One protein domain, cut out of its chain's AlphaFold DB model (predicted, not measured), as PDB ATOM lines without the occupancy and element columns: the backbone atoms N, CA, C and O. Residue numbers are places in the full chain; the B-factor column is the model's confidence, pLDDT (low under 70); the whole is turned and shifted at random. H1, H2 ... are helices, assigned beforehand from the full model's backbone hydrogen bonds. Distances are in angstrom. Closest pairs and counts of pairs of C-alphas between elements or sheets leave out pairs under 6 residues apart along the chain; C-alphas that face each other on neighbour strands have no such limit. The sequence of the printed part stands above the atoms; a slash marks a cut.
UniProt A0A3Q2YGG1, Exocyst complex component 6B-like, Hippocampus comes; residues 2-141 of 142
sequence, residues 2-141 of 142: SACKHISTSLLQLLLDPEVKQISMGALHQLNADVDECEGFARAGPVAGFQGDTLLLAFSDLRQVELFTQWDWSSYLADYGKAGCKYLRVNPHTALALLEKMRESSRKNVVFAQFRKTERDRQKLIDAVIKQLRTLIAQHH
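What this domain is: This is residues 2 to 141 of the 142 residues of the protein "Exocyst complex component 6B-like" of Hippocampus comes (UniProt A0A3Q2YGG1). Two pairs of long helices make two arms set at an angle: H1 and H2 side by side, and H5 beside H7. Short H3 packs on H1 and H2, H4 packs on H7, and residues 111 to 118 stick out by H6. The printed part has 140 residues with seven named helices, H1 to H7 in chain order, and no named strand: all helix. It is elongated, 57 by 34 by 25 A, and only just compact, close to loose, with a radius of gyration of the C-alphas of 16.8 A.

Where its parts are: H1, residues 2 to 16, begins at C-alpha 2 (-14.476, 28.283, 39.005) and is 20.8 A long. H2, residues 25 to 43, is 27.0 A long. H3 is residues 62 to 69, H4 residues 73 to 79. H5, residues 92 to 107, is 22.7 A long. H6 is residues 110 to 113. H7, residues 117 to 140, is 35.2 A long and ends at C-alpha 140 (4.746, 44.058, 18.315).

How they stand to each other: Helix packing is mostly aligned, with 4 of 5 tilts shallow. H1, with residues 8 to 12 alone, touches H3; the closest C-alphas, Ser 8 and Leu 62, are 6.1 A apart. H2 and H3 are a helical hairpin, their closest C-alphas, His 29 and Thr 69, 6.2 A apart. H1 and H5 touch at a steep tilt of 50 degrees, closest at C-alphas 16 and 98, 7.0 A. H5 and H7 touch at a shallow tilt of 24 degrees, opposite ways, closest at C-alphas 96 and 130, 6.2 A. H4 and H7 only just touch, with 3 pairs of C-alphas within 8 A, Trp 73 and Val 129 closest at 7.2 A. H6 and H7 are close but not clearly touching, closest at C-alphas 113 and 119, 6.2 A. Every O i to N i+4 pair is within hydrogen-bond range in H1, H2, H4, H5 and H7; H3 has 1 of 4, with 5 of 5 O i to N i+3 pairs, and H6 is too short.

The domain as a whole: The two farthest C-alphas, Gly 49 and Gln 114, are 58.0 A apart. The printed part has no cut. The links H2 to H3 and H4 to H5 are long. The pLDDT is under 70 at residues 52, 106 to 116 and 141.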
ATOM      1  N   SER A   2     -13.989  26.889  39.093       85.56
ATOM      2  CA  SER A   2     -14.476  28.283  39.005       85.56
ATOM      3  C   SER A   2     -14.014  29.178  40.161       85.56
ATOM      4  O   SER A   2     -13.568  30.291  39.907       85.56
ATOM      5  N   ALA A   3     -14.045  28.678  41.400       88.00
ATOM      6  CA  ALA A   3     -13.605  29.430  42.576       88.00
ATOM      7  C   ALA A   3     -12.112  29.814  42.520       88.00
ATOM      8  O   ALA A   3     -11.791  30.990  42.628       88.00
ATOM      9  N   CYS A   4     -11.203  28.861  42.268       90.00
ATOM     10  CA  CYS A   4      -9.760  29.137  42.153       90.00
ATOM     11  C   CYS A   4      -9.457  30.143  41.034       90.00
ATOM     12  O   CYS A   4      -8.691  31.083  41.230       90.00
ATOM     13  N   LYS A   5     -10.114  29.987  39.876       90.25
ATOM     14  CA  LYS A   5      -9.972  30.932  38.761       90.25
ATOM     15  C   LYS A   5     -10.477  32.323  39.143       90.25
ATOM     16  O   LYS A   5      -9.839  33.314  38.797       90.25
ATOM     17  N   HIS A   6     -11.604  32.399  39.849       92.44
ATOM     18  CA  HIS A   6     -12.147  33.660  40.333       92.44
ATOM     19  C   HIS A   6     -11.180  34.343  41.303       92.44
ATOM     20  O   HIS A   6     -10.862  35.503  41.089       92.44
ATOM     21  N   ILE A   7     -10.633  33.618  42.285       91.62
ATOM     22  CA  ILE A   7      -9.628  34.143  43.224       91.62
ATOM     23  C   ILE A   7      -8.420  34.702  42.465       91.62
ATOM     24  O   ILE A   7      -8.068  35.864  42.653       91.62
ATOM     25  N   SER A   8      -7.826  33.913  41.564       91.94
ATOM     26  CA  SER A   8      -6.656  34.346  40.792       91.94
ATOM     27  C   SER A   8      -6.941  35.601  39.959       91.94
ATOM     28  O   SER A   8      -6.159  36.554  39.973       91.94
ATOM     29  N   THR A   9      -8.098  35.636  39.293       92.06
ATOM     30  CA  THR A   9      -8.518  36.787  38.484       92.06
ATOM     31  C   THR A   9      -8.733  38.020  39.360       92.06
ATOM     32  O   THR A   9      -8.235  39.091  39.029       92.06
ATOM     33  N   SER A  10      -9.430  37.882  40.488       93.69
ATOM     34  CA  SER A  10      -9.724  38.984  41.408       93.69
ATOM     35  C   SER A  10      -8.456  39.587  42.013       93.69
ATOM     36  O   SER A  10      -8.345  40.807  42.089       93.69
ATOM     37  N   LEU A  11      -7.466  38.763  42.374       92.62
ATOM     38  CA  LEU A  11      -6.173  39.239  42.877       92.62
ATOM     39  C   LEU A  11      -5.388  40.022  41.816       92.62
ATOM     40  O   LEU A  11      -4.841  41.084  42.112       92.62
ATOM     41  N   LEU A  12      -5.368  39.546  40.566       91.75
ATOM     42  CA  LEU A  12      -4.743  40.289  39.470       91.75
ATOM     43  C   LEU A  12      -5.470  41.616  39.208       91.75
ATOM     44  O   LEU A  12      -4.824  42.651  39.040       91.75
ATOM     45  N   GLN A  13      -6.805  41.604  39.203       92.62
ATOM     46  CA  GLN A  13      -7.611  42.811  39.005       92.62
ATOM     47  C   GLN A  13      -7.411  43.831  40.125       92.62
ATOM     48  O   GLN A  13      -7.327  45.016  39.830       92.62
ATOM     49  N   LEU A  14      -7.229  43.395  41.375       92.94
ATOM     50  CA  LEU A  14      -6.914  44.291  42.490       92.94
ATOM     51  C   LEU A  14      -5.628  45.096  42.236       92.94
ATOM     52  O   LEU A  14      -5.572  46.285  42.533       92.94
ATOM     53  N   LEU A  15      -4.594  44.479  41.654       91.75
ATOM     54  CA  LEU A  15      -3.372  45.205  41.291       91.75
ATOM     55  C   LEU A  15      -3.596  46.177  40.124       91.75
ATOM     56  O   LEU A  15      -2.997  47.257  40.071       91.75
ATOM     57  N   LEU A  16      -4.435  45.791  39.165       92.50
ATOM     58  CA  LEU A  16      -4.709  46.572  37.959       92.50
ATOM     59  C   LEU A  16      -5.758  47.663  38.167       92.50
ATOM     60  O   LEU A  16      -5.820  48.577  37.346       92.50
ATOM     61  N   ASP A  17      -6.486  47.630  39.280       95.12
ATOM     62  CA  ASP A  17      -7.528  48.589  39.635       95.12
ATOM     63  C   ASP A  17      -7.031  50.042  39.462       95.12
ATOM     64  O   ASP A  17      -5.996  50.408  40.034       95.12
ATOM     65  N   PRO A  18      -7.708  50.885  38.659       91.81
ATOM     66  CA  PRO A  18      -7.327  52.283  38.449       91.81
ATOM     67  C   PRO A  18      -7.198  53.108  39.739       91.81
ATOM     68  O   PRO A  18      -6.381  54.033  39.793       91.81
ATOM     69  N   GLU A  19      -7.946  52.759  40.786       94.19
ATOM     70  CA  GLU A  19      -7.890  53.424  42.090       94.19
ATOM     71  C   GLU A  19      -6.606  53.071  42.860       94.19
ATOM     72  O   GLU A  19      -6.111  53.862  43.673       94.19
ATOM     73  N   VAL A  20      -5.983  51.927  42.554       93.50
ATOM     74  CA  VAL A  20      -4.681  51.532  43.108       93.50
ATOM     75  C   VAL A  20      -3.566  52.256  42.357       93.50
ATOM     76  O   VAL A  20      -3.022  51.782  41.361       93.50
ATOM     77  N   LYS A  21      -3.187  53.433  42.854       92.19
ATOM     78  CA  LYS A  21      -2.175  54.295  42.209       92.19
ATOM     79  C   LYS A  21      -0.730  53.866  42.463       92.19
ATOM     80  O   LYS A  21       0.171  54.295  41.746       92.19
ATOM     81  N   GLN A  22      -0.489  53.090  43.516       92.06
ATOM     82  CA  GLN A  22       0.852  52.754  43.989       92.06
ATOM     83  C   GLN A  22       0.892  51.304  44.460       92.06
ATOM     84  O   GLN A  22       0.001  50.865  45.180       92.06
ATOM     85  N   ILE A  23       1.948  50.584  44.082       92.94
ATOM     86  CA  ILE A  23       2.202  49.213  44.533       92.94
ATOM     87  C   ILE A  23       3.629  49.155  45.067       92.94
ATOM     88  O   ILE A  23       4.584  49.482  44.363       92.94
ATOM     89  N   SER A  24       3.784  48.756  46.326       91.38
ATOM     90  CA  SER A  24       5.101  48.560  46.926       91.38
ATOM     91  C   SER A  24       5.658  47.180  46.565       91.38
ATOM     92  O   SER A  24       4.909  46.251  46.269       91.38
ATOM     93  N   MET A  25       6.983  47.007  46.644       90.44
ATOM     94  CA  MET A  25       7.577  45.673  46.461       90.44
ATOM     95  C   MET A  25       7.115  44.689  47.546       90.44
ATOM     96  O   MET A  25       6.909  43.515  47.265       90.44
ATOM     97  N   GLY A  26       6.889  45.176  48.772       92.00
ATOM     98  CA  GLY A  26       6.350  44.360  49.860       92.00
ATOM     99  C   GLY A  26       4.964  43.794  49.543       92.00
ATOM    100  O   GLY A  26       4.716  42.627  49.820       92.00
ATOM    101  N   ALA A  27       4.094  44.574  48.890       93.06
ATOM    102  CA  ALA A  27       2.778  44.092  48.468       93.06
ATOM    103  C   ALA A  27       2.879  42.963  47.428       93.06
ATOM    104  O   ALA A  27       2.132  41.993  47.507       93.06
ATOM    105  N   LEU A  28       3.828  43.050  46.489       93.75
ATOM    106  CA  LEU A  28       4.057  41.989  45.502       93.75
ATOM    107  C   LEU A  28       4.654  40.725  46.129       93.75
ATOM    108  O   LEU A  28       4.268  39.625  45.747       93.75
ATOM    109  N   HIS A  29       5.551  40.863  47.111       93.94
ATOM    110  CA  HIS A  29       6.036  39.713  47.879       93.94
ATOM    111  C   HIS A  29       4.915  39.039  48.671       93.94
ATOM    112  O   HIS A  29       4.841  37.814  48.668       93.94
ATOM    113  N   GLN A  30       4.029  39.818  49.301       95.12
ATOM    114  CA  GLN A  30       2.889  39.262  50.027       95.12
ATOM    115  C   GLN A  30       1.942  38.525  49.079       95.12
ATOM    116  O   GLN A  30       1.589  37.386  49.346       95.12
ATOM    117  N   LEU A  31       1.622  39.121  47.929       94.31
ATOM    118  CA  LEU A  31       0.815  38.449  46.915       94.31
ATOM    119  C   LEU A  31       1.460  37.139  46.438       94.31
ATOM    120  O   LEU A  31       0.756  36.157  46.239       94.31
ATOM    121  N   ASN A  32       2.784  37.102  46.261       94.06
ATOM    122  CA  ASN A  32       3.481  35.868  45.896       94.06
ATOM    123  C   ASN A  32       3.312  34.785  46.968       94.06
ATOM    124  O   ASN A  32       3.035  33.640  46.625       94.06
ATOM    125  N   ALA A  33       3.432  35.151  48.247       94.62
ATOM    126  CA  ALA A  33       3.196  34.228  49.354       94.62
ATOM    127  C   ALA A  33       1.736  33.739  49.385       94.62
ATOM    128  O   ALA A  33       1.489  32.548  49.543       94.62
ATOM    129  N   ASP A  34       0.768  34.629  49.152       94.12
ATOM    130  CA  ASP A  34      -0.652  34.264  49.099       94.12
ATOM    131  C   ASP A  34      -0.941  33.283  47.942       94.12
ATOM    132  O   ASP A  34      -1.760  32.368  48.072       94.12
ATOM    133  N   VAL A  35      -0.247  33.437  46.807       93.56
ATOM    134  CA  VAL A  35      -0.308  32.496  45.676       93.56
ATOM    135  C   VAL A  35       0.310  31.150  46.039       93.56
ATOM    136  O   VAL A  35      -0.288  30.122  45.720       93.56
ATOM    137  N   ASP A  36       1.458  31.132  46.724       93.94
ATOM    138  CA  ASP A  36       2.092  29.892  47.190       93.94
ATOM    139  C   ASP A  36       1.139  29.078  48.089       93.94
ATOM    140  O   ASP A  36       1.011  27.861  47.912       93.94
ATOM    141  N   GLU A  37       0.397  29.745  48.979       94.00
ATOM    142  CA  GLU A  37      -0.635  29.120  49.821       94.00
ATOM    143  C   GLU A  37      -1.831  28.608  49.003       94.00
ATOM    144  O   GLU A  37      -2.296  27.480  49.194       94.00
ATOM    145  N   CYS A  38      -2.314  29.395  48.035       92.69
ATOM    146  CA  CYS A  38      -3.394  28.977  47.137       92.69
ATOM    147  C   CYS A  38      -3.020  27.732  46.318       92.69
ATOM    148  O   CYS A  38      -3.838  26.824  46.129       92.69
ATOM    149  N   GLU A  39      -1.782  27.669  45.837       92.44
ATOM    150  CA  GLU A  39      -1.259  26.496  45.147       92.44
ATOM    151  C   GLU A  39      -1.064  25.312  46.100       92.44
ATOM    152  O   GLU A  39      -1.344  24.176  45.717       92.44
ATOM    153  N   GLY A  40      -0.632  25.553  47.342       91.88
ATOM    154  CA  GLY A  40      -0.579  24.539  48.397       91.88
ATOM    155  C   GLY A  40      -1.940  23.882  48.622       91.88
ATOM    156  O   GLY A  40      -2.054  22.655  48.573       91.88
ATOM    157  N   PHE A  41      -2.989  24.696  48.750       90.94
ATOM    158  CA  PHE A  41      -4.368  24.221  48.825       90.94
ATOM    159  C   PHE A  41      -4.775  23.423  47.580       90.94
ATOM    160  O   PHE A  41      -5.368  22.356  47.707       90.94
ATOM    161  N   ALA A  42      -4.441  23.893  46.376       89.69
ATOM    162  CA  ALA A  42      -4.759  23.185  45.136       89.69
ATOM    163  C   ALA A  42      -4.074  21.806  45.049       89.69
ATOM    164  O   ALA A  42      -4.725  20.834  44.659       89.69
ATOM    165  N   ARG A  43      -2.800  21.705  45.464       89.88
ATOM    166  CA  ARG A  43      -2.025  20.446  45.498       89.88
ATOM    167  C   ARG A  43      -2.563  19.435  46.505       89.88
ATOM    168  O   ARG A  43      -2.422  18.238  46.284       89.88
ATOM    169  N   ALA A  44      -3.204  19.891  47.581       89.06
ATOM    170  CA  ALA A  44      -3.785  19.014  48.599       89.06
ATOM    171  C   ALA A  44      -4.991  18.188  48.100       89.06
ATOM    172  O   ALA A  44      -5.533  17.385  48.856       89.06
ATOM    173  N   GLY A  45      -5.424  18.361  46.845       84.44
ATOM    174  CA  GLY A  45      -6.547  17.621  46.269       84.44
ATOM    175  C   GLY A  45      -7.881  17.915  46.969       84.44
ATOM    176  O   GLY A  45      -8.567  16.983  47.381       84.44
ATOM    177  N   PRO A  46      -8.292  19.192  47.099       81.06
ATOM    178  CA  PRO A  46      -9.433  19.591  47.927       81.06
ATOM    179  C   PRO A  46     -10.792  19.136  47.374       81.06
ATOM    180  O   PRO A  46     -11.805  19.225  48.063       81.06
ATOM    181  N   VAL A  47     -10.839  18.681  46.118       82.88
ATOM    182  CA  VAL A  47     -12.059  18.231  45.445       82.88
ATOM    183  C   VAL A  47     -11.804  16.858  44.830       82.88
ATOM    184  O   VAL A  47     -10.951  16.714  43.954       82.88
ATOM    185  N   ALA A  48     -12.567  15.854  45.265       80.38
ATOM    186  CA  ALA A  48     -12.491  14.506  44.711       80.38
ATOM    187  C   ALA A  48     -12.805  14.500  43.202       80.38
ATOM    188  O   ALA A  48     -13.672  15.235  42.729       80.38
ATOM    189  N   GLY A  49     -12.100  13.659  42.442       77.06
ATOM    190  CA  GLY A  49     -12.302  13.510  40.996       77.06
ATOM    191  C   GLY A  49     -11.619  14.570  40.118       77.06
ATOM    192  O   GLY A  49     -11.707  14.477  38.897       77.06
ATOM    193  N   PHE A  50     -10.910  15.547  40.697       74.50
ATOM    194  CA  PHE A  50     -10.019  16.435  39.944       74.50
ATOM    195  C   PHE A  50      -8.633  15.801  39.766       74.50
ATOM    196  O   PHE A  50      -8.079  15.234  40.706       74.50
ATOM    197  N   GLN A  51      -8.042  15.930  38.572       74.69
ATOM    198  CA  GLN A  51      -6.619  15.625  38.386       74.69
ATOM    199  C   GLN A  51      -5.790  16.635  39.191       74.69
ATOM    200  O   GLN A  51      -6.069  17.835  39.117       74.69
ATOM    201  N   GLY A  52      -4.791  16.152  39.941       67.69
ATOM    202  CA  GLY A  52      -4.076  16.914  40.979       67.69
ATOM    203  C   GLY A  52      -3.574  18.294  40.542       67.69
ATOM    204  O   GLY A  52      -3.708  19.260  41.286       67.69
ATOM    205  N   ASP A  53      -3.130  18.425  39.291       82.12
ATOM    206  CA  ASP A  53      -2.554  19.678  38.793       82.12
ATOM    207  C   ASP A  53      -3.561  20.591  38.082       82.12
ATOM    208  O   ASP A  53      -3.260  21.739  37.765       82.12
ATOM    209  N   THR A  54      -4.796  20.136  37.845       87.69
ATOM    210  CA  THR A  54      -5.781  20.939  37.098       87.69
ATOM    211  C   THR A  54      -6.135  22.226  37.837       87.69
ATOM    212  O   THR A  54      -6.297  23.270  37.210       87.69
ATOM    213  N   LEU A  55      -6.230  22.183  39.170       88.00
ATOM    214  CA  LEU A  55      -6.509  23.376  39.973       88.00
ATOM    215  C   LEU A  55      -5.333  24.363  39.978       88.00
ATOM    216  O   LEU A  55      -5.574  25.565  40.070       88.00
ATOM    217  N   LEU A  56      -4.092  23.893  39.802       90.25
ATOM    218  CA  LEU A  56      -2.909  24.758  39.703       90.25
ATOM    219  C   LEU A  56      -2.932  25.634  38.452       90.25
ATOM    220  O   LEU A  56      -2.482  26.780  38.489       90.25
ATOM    221  N   LEU A  57      -3.537  25.144  37.366       91.06
ATOM    222  CA  LEU A  57      -3.708  25.923  36.137       91.06
ATOM    223  C   LEU A  57      -4.500  27.217  36.368       91.06
ATOM    224  O   LEU A  57      -4.349  28.171  35.608       91.06
ATOM    225  N   ALA A  58      -5.329  27.273  37.416       91.88
ATOM    226  CA  ALA A  58      -6.078  28.474  37.769       91.88
ATOM    227  C   ALA A  58      -5.180  29.630  38.232       91.88
ATOM    228  O   ALA A  58      -5.610  30.773  38.133       91.88
ATOM    229  N   PHE A  59      -3.971  29.343  38.721       93.06
ATOM    230  CA  PHE A  59      -3.045  30.329  39.285       93.06
ATOM    231  C   PHE A  59      -1.864  30.646  38.361       93.06
ATOM    232  O   PHE A  59      -1.098  31.561  38.653       93.06
ATOM    233  N   SER A  60      -1.726  29.952  37.224       91.69
ATOM    234  CA  SER A  60      -0.564  30.085  36.333       91.69
ATOM    235  C   SER A  60      -0.334  31.499  35.798       91.69
ATOM    236  O   SER A  60       0.813  31.872  35.570       91.69
ATOM    237  N   ASP A  61      -1.396  32.280  35.588       90.00
ATOM    238  CA  ASP A  61      -1.272  33.668  35.132       90.00
ATOM    239  C   ASP A  61      -0.788  34.575  36.277       90.00
ATOM    240  O   ASP A  61       0.124  35.382  36.100       90.00
ATOM    241  N   LEU A  62      -1.344  34.397  37.481       90.38
ATOM    242  CA  LEU A  62      -0.981  35.181  38.663       90.38
ATOM    243  C   LEU A  62       0.428  34.847  39.173       90.38
ATOM    244  O   LEU A  62       1.133  35.740  39.641       90.38
ATOM    245  N   ARG A  63       0.885  33.601  38.995       92.38
ATOM    246  CA  ARG A  63       2.254  33.175  39.319       92.38
ATOM    247  C   ARG A  63       3.316  34.008  38.606       92.38
ATOM    248  O   ARG A  63       4.427  34.157  39.097       92.38
ATOM    249  N   GLN A  64       2.980  34.621  37.476       89.00
ATOM    250  CA  GLN A  64       3.941  35.415  36.714       89.00
ATOM    251  C   GLN A  64       4.262  36.777  37.339       89.00
ATOM    252  O   GLN A  64       5.166  37.467  36.865       89.00
ATOM    253  N   VAL A  65       3.612  37.127  38.457       90.56
ATOM    254  CA  VAL A  65       4.067  38.204  39.351       90.56
ATOM    255  C   VAL A  65       5.497  37.945  39.857       90.56
ATOM    256  O   VAL A  65       6.210  38.899  40.173       90.56
ATOM    257  N   GLU A  66       5.982  36.698  39.816       93.56
ATOM    258  CA  GLU A  66       7.387  36.351  40.063       93.56
ATOM    259  C   GLU A  66       8.390  37.154  39.232       93.56
ATOM    260  O   GLU A  66       9.487  37.432  39.711       93.56
ATOM    261  N   LEU A  67       8.023  37.592  38.021       96.38
ATOM    262  CA  LEU A  67       8.870  38.472  37.211       96.38
ATOM    263  C   LEU A  67       9.281  39.735  37.986       96.38
ATOM    264  O   LEU A  67      10.418  40.200  37.894       96.38
ATOM    265  N   PHE A  68       8.358  40.274  38.780       94.75
ATOM    266  CA  PHE A  68       8.564  41.488  39.558       94.75
ATOM    267  C   PHE A  68       9.348  41.219  40.838       94.75
ATOM    268  O   PHE A  68      10.233  42.007  41.175       94.75
ATOM    269  N   THR A  69       9.038  40.126  41.540       93.56
ATOM    270  CA  THR A  69       9.689  39.783  42.813       93.56
ATOM    271  C   THR A  69      11.114  39.269  42.604       93.56
ATOM    272  O   THR A  69      11.986  39.570  43.416       93.56
ATOM    273  N   GLN A  70      11.379  38.564  41.498       94.81
ATOM    274  CA  GLN A  70      12.710  38.075  41.108       94.81
ATOM    275  C   GLN A  70      13.500  39.084  40.260       94.81
ATOM    276  O   GLN A  70      14.688  38.884  40.018       94.81
ATOM    277  N   TRP A  71      12.861  40.172  39.815       94.75
ATOM    278  CA  TRP A  71      13.460  41.203  38.962       94.75
ATOM    279  C   TRP A  71      14.101  40.654  37.670       94.75
ATOM    280  O   TRP A  71      15.128  41.134  37.192       94.75
ATOM    281  N   ASP A  72      13.475  39.646  37.072       96.25
ATOM    282  CA  ASP A  72      14.035  38.841  35.977       96.25
ATOM    283  C   ASP A  72      13.698  39.413  34.581       96.25
ATOM    284  O   ASP A  72      13.404  38.703  33.614       96.25
ATOM    285  N   TRP A  73      13.699  40.744  34.477       97.06
ATOM    286  CA  TRP A  73      13.296  41.476  33.272       97.06
ATOM    287  C   TRP A  73      14.204  41.206  32.078       97.06
ATOM    288  O   TRP A  73      13.726  41.189  30.949       97.06
ATOM    289  N   SER A  74      15.492  40.957  32.318       96.00
ATOM    290  CA  SER A  74      16.440  40.597  31.261       96.00
ATOM    291  C   SER A  74      16.003  39.324  30.533       96.00
ATOM    292  O   SER A  74      15.979  39.315  29.304       96.00
ATOM    293  N   SER A  75      15.602  38.288  31.276       96.38
ATOM    294  CA  SER A  75      15.123  37.026  30.700       96.38
ATOM    295  C   SER A  75      13.784  37.217  29.993       96.38
ATOM    296  O   SER A  75      13.622  36.776  28.859       96.38
ATOM    297  N   TYR A  76      12.841  37.943  30.610       97.12
ATOM    298  CA  TYR A  76      11.553  38.245  29.974       97.12
ATOM    299  C   TYR A  76      11.718  38.963  28.631       97.12
ATOM    300  O   TYR A  76      11.127  38.548  27.639       97.12
ATOM    301  N   LEU A  77      12.533  40.020  28.588       96.44
ATOM    302  CA  LEU A  77      12.730  40.825  27.384       96.44
ATOM    303  C   LEU A  77      13.493  40.062  26.294       96.44
ATOM    304  O   LEU A  77      13.171  40.209  25.119       96.44
ATOM    305  N   ALA A  78      14.485  39.246  26.661       95.62
ATOM    306  CA  ALA A  78      15.279  38.476  25.702       95.62
ATOM    307  C   ALA A  78      14.508  37.300  25.083       95.62
ATOM    308  O   ALA A  78      14.774  36.922  23.936       95.62
ATOM    309  N   ASP A  79      13.571  36.717  25.835       95.69
ATOM    310  CA  ASP A  79      12.807  35.537  25.426       95.69
ATOM    311  C   ASP A  79      11.347  35.835  25.068       95.69
ATOM    312  O   ASP A  79      10.575  34.910  24.796       95.69
ATOM    313  N   TYR A  80      10.955  37.111  25.033       94.69
ATOM    314  CA  TYR A  80       9.601  37.506  24.665       94.69
ATOM    315  C   TYR A  80       9.215  36.946  23.287       94.69
ATOM    316  O   TYR A  80       9.972  37.030  22.322       94.69
ATOM    317  N   GLY A  81       8.028  36.341  23.206       89.69
ATOM    318  CA  GLY A  81       7.509  35.721  21.984       89.69
ATOM    319  C   GLY A  81       8.105  34.349  21.635       89.69
ATOM    320  O   GLY A  81       7.592  33.692  20.730       89.69
ATOM    321  N   LYS A  82       9.137  33.870  22.343       93.50
ATOM    322  CA  LYS A  82       9.669  32.513  22.143       93.50
ATOM    323  C   LYS A  82       8.758  31.472  22.796       93.50
ATOM    324  O   LYS A  82       8.237  31.674  23.892       93.50
ATOM    325  N   ALA A  83       8.608  30.319  22.146       91.00
ATOM    326  CA  ALA A  83       7.897  29.188  22.729       91.00
ATOM    327  C   ALA A  83       8.619  28.685  23.993       91.00
ATOM    328  O   ALA A  83       9.842  28.568  24.008       91.00
ATOM    329  N   GLY A  84       7.858  28.377  25.047       87.88
ATOM    330  CA  GLY A  84       8.397  27.797  26.282       87.88
ATOM    331  C   GLY A  84       9.190  28.758  27.177       87.88
ATOM    332  O   GLY A  84       9.840  28.296  28.110       87.88
ATOM    333  N   CYS A  85       9.151  30.074  26.933       92.62
ATOM    334  CA  CYS A  85       9.796  31.031  27.829       92.62
ATOM    335  C   CYS A  85       9.133  31.040  29.223       92.62
ATOM    336  O   CYS A  85       7.928  30.821  29.366       92.62
ATOM    337  N   LYS A  86       9.923  31.316  30.270       93.31
ATOM    338  CA  LYS A  86       9.483  31.280  31.681       93.31
ATOM    339  C   LYS A  86       8.248  32.153  31.952       93.31
ATOM    340  O   LYS A  86       7.369  31.777  32.720       93.31
ATOM    341  N   TYR A  87       8.163  33.296  31.278       95.31
ATOM    342  CA  TYR A  87       7.145  34.332  31.477       95.31
ATOM    343  C   TYR A  87       6.162  34.423  30.300       95.31
ATOM    344  O   TYR A  87       5.724  35.506  29.918       95.31
ATOM    345  N   LEU A  88       5.810  33.275  29.711       93.69
ATOM    346  CA  LEU A  88       4.995  33.181  28.491       93.69
ATOM    347  C   LEU A  88       3.607  33.844  28.577       93.69
ATOM    348  O   LEU A  88       3.035  34.187  27.548       93.69
ATOM    349  N   ARG A  89       3.041  34.013  29.777       92.75
ATOM    350  CA  ARG A  89       1.681  34.551  29.987       92.75
ATOM    351  C   ARG A  89       1.715  36.031  30.405       92.75
ATOM    352  O   ARG A  89       0.659  36.624  30.614       92.75
ATOM    353  N   VAL A  90       2.900  36.649  30.504       94.88
ATOM    354  CA  VAL A  90       3.042  38.044  30.918       94.88
ATOM    355  C   VAL A  90       2.705  38.903  29.716       94.88
ATOM    356  O   VAL A  90       3.486  39.026  28.770       94.88
ATOM    357  N   ASN A  91       1.547  39.552  29.784       93.56
ATOM    358  CA  ASN A  91       1.195  40.596  28.836       93.56
ATOM    359  C   ASN A  91       2.050  41.851  29.111       93.56
ATOM    360  O   ASN A  91       2.014  42.369  30.235       93.56
ATOM    361  N   PRO A  92       2.778  42.385  28.113       95.44
ATOM    362  CA  PRO A  92       3.664  43.528  28.316       95.44
ATOM    363  C   PRO A  92       2.915  44.812  28.712       95.44
ATOM    364  O   PRO A  92       3.480  45.640  29.423       95.44
ATOM    365  N   HIS A  93       1.640  44.972  28.336       95.38
ATOM    366  CA  HIS A  93       0.812  46.113  28.755       95.38
ATOM    367  C   HIS A  93       0.477  46.045  30.241       95.38
ATOM    368  O   HIS A  93       0.629  47.029  30.966       95.38
ATOM    369  N   THR A  94       0.065  44.865  30.705       94.44
ATOM    370  CA  THR A  94      -0.174  44.598  32.125       94.44
ATOM    371  C   THR A  94       1.110  44.819  32.919       94.44
ATOM    372  O   THR A  94       1.094  45.483  33.955       94.44
ATOM    373  N   ALA A  95       2.241  44.330  32.400       95.94
ATOM    374  CA  ALA A  95       3.539  44.495  33.035       95.94
ATOM    375  C   ALA A  95       3.949  45.970  33.169       95.94
ATOM    376  O   ALA A  95       4.386  46.410  34.236       95.94
ATOM    377  N   LEU A  96       3.748  46.742  32.098       96.56
ATOM    378  CA  LEU A  96       3.991  48.178  32.067       96.56
ATOM    379  C   LEU A  96       3.125  48.917  33.098       96.56
ATOM    380  O   LEU A  96       3.665  49.697  33.879       96.56
ATOM    381  N   ALA A  97       1.820  48.637  33.155       95.12
ATOM    382  CA  ALA A  97       0.904  49.273  34.106       95.12
ATOM    383  C   ALA A  97       1.324  49.037  35.569       95.12
ATOM    384  O   ALA A  97       1.321  49.962  36.384       95.12
ATOM    385  N   LEU A  98       1.746  47.814  35.904       94.69
ATOM    386  CA  LEU A  98       2.226  47.484  37.249       94.69
ATOM    387  C   LEU A  98       3.547  48.194  37.583       94.69
ATOM    388  O   LEU A  98       3.674  48.766  38.668       94.69
ATOM    389  N   LEU A  99       4.509  48.236  36.654       95.25
ATOM    390  CA  LEU A  99       5.763  48.977  36.857       95.25
ATOM    391  C   LEU A  99       5.537  50.480  37.043       95.25
ATOM    392  O   LEU A  99       6.242  51.114  37.829       95.25
ATOM    393  N   GLU A 100       4.555  51.067  36.359       94.56
ATOM    394  CA  GLU A 100       4.212  52.480  36.535       94.56
ATOM    395  C   GLU A 100       3.663  52.769  37.937       94.56
ATOM    396  O   GLU A 100       4.077  53.755  38.559       94.56
ATOM    397  N   LYS A 101       2.824  51.879  38.480       94.25
ATOM    398  CA  LYS A 101       2.355  51.952  39.876       94.25
ATOM    399  C   LYS A 101       3.508  51.783  40.872       94.25
ATOM    400  O   LYS A 101       3.552  52.469  41.896       94.25
ATOM    401  N   MET A 102       4.477  50.914  40.576       92.00
ATOM    402  CA  MET A 102       5.673  50.742  41.415       92.00
ATOM    403  C   MET A 102       6.582  51.971  41.406       92.00
ATOM    404  O   MET A 102       7.053  52.396  42.462       92.00
ATOM    405  N   ARG A 103       6.794  52.581  40.234       90.62
ATOM    406  CA  ARG A 103       7.535  53.843  40.098       90.62
ATOM    407  C   ARG A 103       6.927  54.943  40.966       90.62
ATOM    408  O   ARG A 103       7.651  55.686  41.625       90.62
ATOM    409  N   GLU A 104       5.602  55.054  40.974       86.19
ATOM    410  CA  GLU A 104       4.905  56.099  41.724       86.19
ATOM    411  C   GLU A 104       5.020  55.898  43.246       86.19
ATOM    412  O   GLU A 104       5.138  56.873  43.992       86.19
ATOM    413  N   SER A 105       5.088  54.647  43.720       78.62
ATOM    414  CA  SER A 105       5.368  54.336  45.132       78.62
ATOM    415  C   SER A 105       6.739  54.847  45.594       78.62
ATOM    416  O   SER A 105       6.875  55.249  46.749       78.62
ATOM    417  N   SER A 106       7.751  54.842  44.722       69.06
ATOM    418  CA  SER A 106       9.111  55.292  45.056       69.06
ATOM    419  C   SER A 106       9.262  56.822  45.033       69.06
ATOM    420  O   SER A 106      10.074  57.373  45.779       69.06
ATOM    421  N   ARG A 107       8.440  57.550  44.258       67.25
ATOM    422  CA  ARG A 107       8.514  59.023  44.139       67.25
ATOM    423  C   ARG A 107       8.180  59.784  45.423       67.25
ATOM    424  O   ARG A 107       8.782  60.823  45.684       67.25
ATOM    425  N   LYS A 108       7.279  59.273  46.265       59.72
ATOM    426  CA  LYS A 108       6.946  59.930  47.547       59.72
ATOM    427  C   LYS A 108       8.089  59.873  48.571       59.72
ATOM    428  O   LYS A 108       8.141  60.708  49.466       59.72
ATOM    429  N   ASN A 109       9.055  58.968  48.390       56.78
ATOM    430  CA  ASN A 109      10.236  58.845  49.251       56.78
ATOM    431  C   ASN A 109      11.424  59.717  48.797       56.78
ATOM    432  O   ASN A 109      12.486  59.680  49.422       56.78
ATOM    433  N   VAL A 110      11.271  60.524  47.737       56.91
ATOM    434  CA  VAL A 110      12.364  61.307  47.119       56.91
ATOM    435  C   VAL A 110      13.006  62.312  48.078       56.91
ATOM    436  O   VAL A 110      14.214  62.531  47.995       56.91
ATOM    437  N   VAL A 111      12.247  62.838  49.045       59.22
ATOM    438  CA  VAL A 111      12.764  63.763  50.072       59.22
ATOM    439  C   VAL A 111      13.871  63.110  50.922       59.22
ATOM    440  O   VAL A 111      14.812  63.785  51.322       59.22
ATOM    441  N   PHE A 112      13.833  61.784  51.111       57.00
ATOM    442  CA  PHE A 112      14.880  61.019  51.807       57.00
ATOM    443  C   PHE A 112      15.782  60.203  50.864       57.00
ATOM    444  O   PHE A 112      16.860  59.754  51.265       57.00
ATOM    445  N   ALA A 113      15.390  60.014  49.598       55.50
ATOM    446  CA  ALA A 113      16.137  59.217  48.622       55.50
ATOM    447  C   ALA A 113      17.462  59.863  48.179       55.50
ATOM    448  O   ALA A 113      18.365  59.152  47.734       55.50
ATOM    449  N   GLN A 114      17.628  61.183  48.344       54.31
ATOM    450  CA  GLN A 114      18.920  61.853  48.123       54.31
ATOM    451  C   GLN A 114      20.041  61.249  48.987       54.31
ATOM    452  O   GLN A 114      21.196  61.218  48.558       54.31
ATOM    453  N   PHE A 115      19.687  60.677  50.140       56.25
ATOM    454  CA  PHE A 115      20.619  60.071  51.090       56.25
ATOM    455  C   PHE A 115      20.790  58.553  50.917       56.25
ATOM    456  O   PHE A 115      21.611  57.953  51.606       56.25
ATOM    457  N   ARG A 116      20.052  57.901  50.001       68.94
ATOM    458  CA  ARG A 116      20.069  56.434  49.837       68.94
ATOM    459  C   ARG A 116      20.347  56.033  48.388       68.94
ATOM    460  O   ARG A 116      19.441  55.934  47.565       68.94
ATOM    461  N   LYS A 117      21.625  55.767  48.081       75.62
ATOM    462  CA  LYS A 117      22.112  55.331  46.754       75.62
ATOM    463  C   LYS A 117      21.287  54.176  46.162       75.62
ATOM    464  O   LYS A 117      20.875  54.274  45.012       75.62
ATOM    465  N   THR A 118      20.969  53.171  46.972       77.06
ATOM    466  CA  THR A 118      20.211  51.978  46.566       77.06
ATOM    467  C   THR A 118      18.829  52.294  45.988       77.06
ATOM    468  O   THR A 118      18.441  51.703  44.984       77.06
ATOM    469  N   GLU A 119      18.097  53.260  46.556       75.44
ATOM    470  CA  GLU A 119      16.755  53.612  46.062       75.44
ATOM    471  C   GLU A 119      16.828  54.301  44.694       75.44
ATOM    472  O   GLU A 119      16.007  54.049  43.815       75.44
ATOM    473  N   ARG A 120      17.862  55.126  44.471       79.31
ATOM    474  CA  ARG A 120      18.088  55.779  43.172       79.31
ATOM    475  C   ARG A 120      18.419  54.771  42.081       79.31
ATOM    476  O   ARG A 120      17.909  54.893  40.971       79.31
ATOM    477  N   ASP A 121      19.271  53.797  42.386       85.31
ATOM    478  CA  ASP A 121      19.655  52.771  41.415       85.31
ATOM    479  C   ASP A 121      18.451  51.882  41.069       85.31
ATOM    480  O   ASP A 121      18.193  51.631  39.892       85.31
ATOM    481  N   ARG A 122      17.621  51.530  42.061       85.06
ATOM    482  CA  ARG A 122      16.339  50.840  41.838       85.06
ATOM    483  C   ARG A 122      15.385  51.645  40.952       85.06
ATOM    484  O   ARG A 122      14.798  51.088  40.027       85.06
ATOM    485  N   GLN A 123      15.264  52.951  41.185       87.06
ATOM    486  CA  GLN A 123      14.414  53.825  40.376       87.06
ATOM    487  C   GLN A 123      14.871  53.874  38.910       87.06
ATOM    488  O   GLN A 123      14.054  53.738  38.001       87.06
ATOM    489  N   LYS A 124      16.184  53.979  38.673       90.94
ATOM    490  CA  LYS A 124      16.755  53.926  37.318       90.94
ATOM    491  C   LYS A 124      16.465  52.600  36.620       90.94
ATOM    492  O   LYS A 124      16.175  52.609  35.427       90.94
ATOM    493  N   LEU A 125      16.537  51.481  37.345       92.62
ATOM    494  CA  LEU A 125      16.203  50.168  36.794       92.62
ATOM    495  C   LEU A 125      14.729  50.101  36.380       92.62
ATOM    496  O   LEU A 125      14.443  49.678  35.264       92.62
ATOM    497  N   ILE A 126      13.807  50.578  37.225       93.88
ATOM    498  CA  ILE A 126      12.376  50.651  36.884       93.88
ATOM    499  C   ILE A 126      12.163  51.489  35.614       93.88
ATOM    500  O   ILE A 126      11.494  51.041  34.684       93.88
ATOM    501  N   ASP A 127      12.756  52.683  35.542       95.19
ATOM    502  CA  ASP A 127      12.591  53.572  34.387       95.19
ATOM    503  C   ASP A 127      13.194  52.984  33.098       95.19
ATOM    504  O   ASP A 127      12.616  53.133  32.016       95.19
ATOM    505  N   ALA A 128      14.319  52.270  33.202       96.75
ATOM    506  CA  ALA A 128      14.934  51.572  32.077       96.75
ATOM    507  C   ALA A 128      14.031  50.453  31.536       96.75
ATOM    508  O   ALA A 128      13.788  50.399  30.327       96.75
ATOM    509  N   VAL A 129      13.480  49.615  32.418       97.69
ATOM    510  CA  VAL A 129      12.571  48.526  32.028       97.69
ATOM    511  C   VAL A 129      11.283  49.084  31.420       97.69
ATOM    512  O   VAL A 129      10.853  48.610  30.372       97.69
ATOM    513  N   ILE A 130      10.700  50.145  31.993       97.56
ATOM    514  CA  ILE A 130       9.524  50.826  31.418       97.56
ATOM    515  C   ILE A 130       9.798  51.275  29.977       97.56
ATOM    516  O   ILE A 130       8.954  51.093  29.097       97.56
ATOM    517  N   LYS A 131      10.975  51.857  29.713       97.69
ATOM    518  CA  LYS A 131      11.357  52.272  28.357       97.69
ATOM    519  C   LYS A 131      11.461  51.070  27.416       97.69
ATOM    520  O   LYS A 131      10.938  51.139  26.307       97.69
ATOM    521  N   GLN A 132      12.096  49.985  27.855       97.56
ATOM    522  CA  GLN A 132      12.231  48.757  27.065       97.56
ATOM    523  C   GLN A 132      10.874  48.116  26.756       97.56
ATOM    524  O   GLN A 132      10.631  47.762  25.608       97.56
ATOM    525  N   LEU A 133       9.960  48.050  27.730       97.31
ATOM    526  CA  LEU A 133       8.604  47.532  27.521       97.31
ATOM    527  C   LEU A 133       7.811  48.367  26.521       97.31
ATOM    528  O   LEU A 133       7.131  47.808  25.668       97.31
ATOM    529  N   ARG A 134       7.910  49.698  26.578       97.38
ATOM    530  CA  ARG A 134       7.248  50.568  25.592       97.38
ATOM    531  C   ARG A 134       7.782  50.333  24.180       97.38
ATOM    532  O   ARG A 134       6.990  50.277  23.246       97.38
ATOM    533  N   THR A 135       9.096  50.157  24.028       96.56
ATOM    534  CA  THR A 135       9.699  49.781  22.740       96.56
ATOM    535  C   THR A 135       9.202  48.413  22.272       96.56
ATOM    536  O   THR A 135       8.805  48.286  21.119       96.56
ATOM    537  N   LEU A 136       9.172  47.417  23.163       95.62
ATOM    538  CA  LEU A 136       8.686  46.067  22.865       95.62
ATOM    539  C   LEU A 136       7.227  46.084  22.383       95.62
ATOM    540  O   LEU A 136       6.906  45.480  21.364       95.62
ATOM    541  N   ILE A 137       6.357  46.811  23.089       95.50
ATOM    542  CA  ILE A 137       4.944  46.979  22.726       95.50
ATOM    543  C   ILE A 137       4.822  47.628  21.345       95.50
ATOM    544  O   ILE A 137       4.086  47.126  20.501       95.50
ATOM    545  N   ALA A 138       5.570  48.703  21.086       94.50
ATOM    546  CA  ALA A 138       5.532  49.391  19.798       94.50
ATOM    547  C   ALA A 138       5.997  48.498  18.634       94.50
ATOM    548  O   ALA A 138       5.424  48.565  17.552       94.50
ATOM    549  N   GLN A 139       7.002  47.645  18.854       90.62
ATOM    550  CA  GLN A 139       7.514  46.708  17.845       90.62
ATOM    551  C   GLN A 139       6.530  45.579  17.514       90.62
ATOM    552  O   GLN A 139       6.509  45.118  16.381       90.62
ATOM    553  N   HIS A 140       5.723  45.141  18.483       81.69
ATOM    554  CA  HIS A 140       4.746  44.058  18.315       81.69
ATOM    555  C   HIS A 140       3.334  44.532  17.921       81.69
ATOM    556  O   HIS A 140       2.434  43.707  17.781       81.69
ATOM    557  N   HIS A 141       3.132  45.843  17.765       65.00
ATOM    558  CA  HIS A 141       1.892  46.452  17.264       65.00
ATOM    559  C   HIS A 141       1.975  46.876  15.783       65.00
ATOM    560  O   HIS A 141       1.005  47.436  15.269       65.00
TER     561      HIS A 141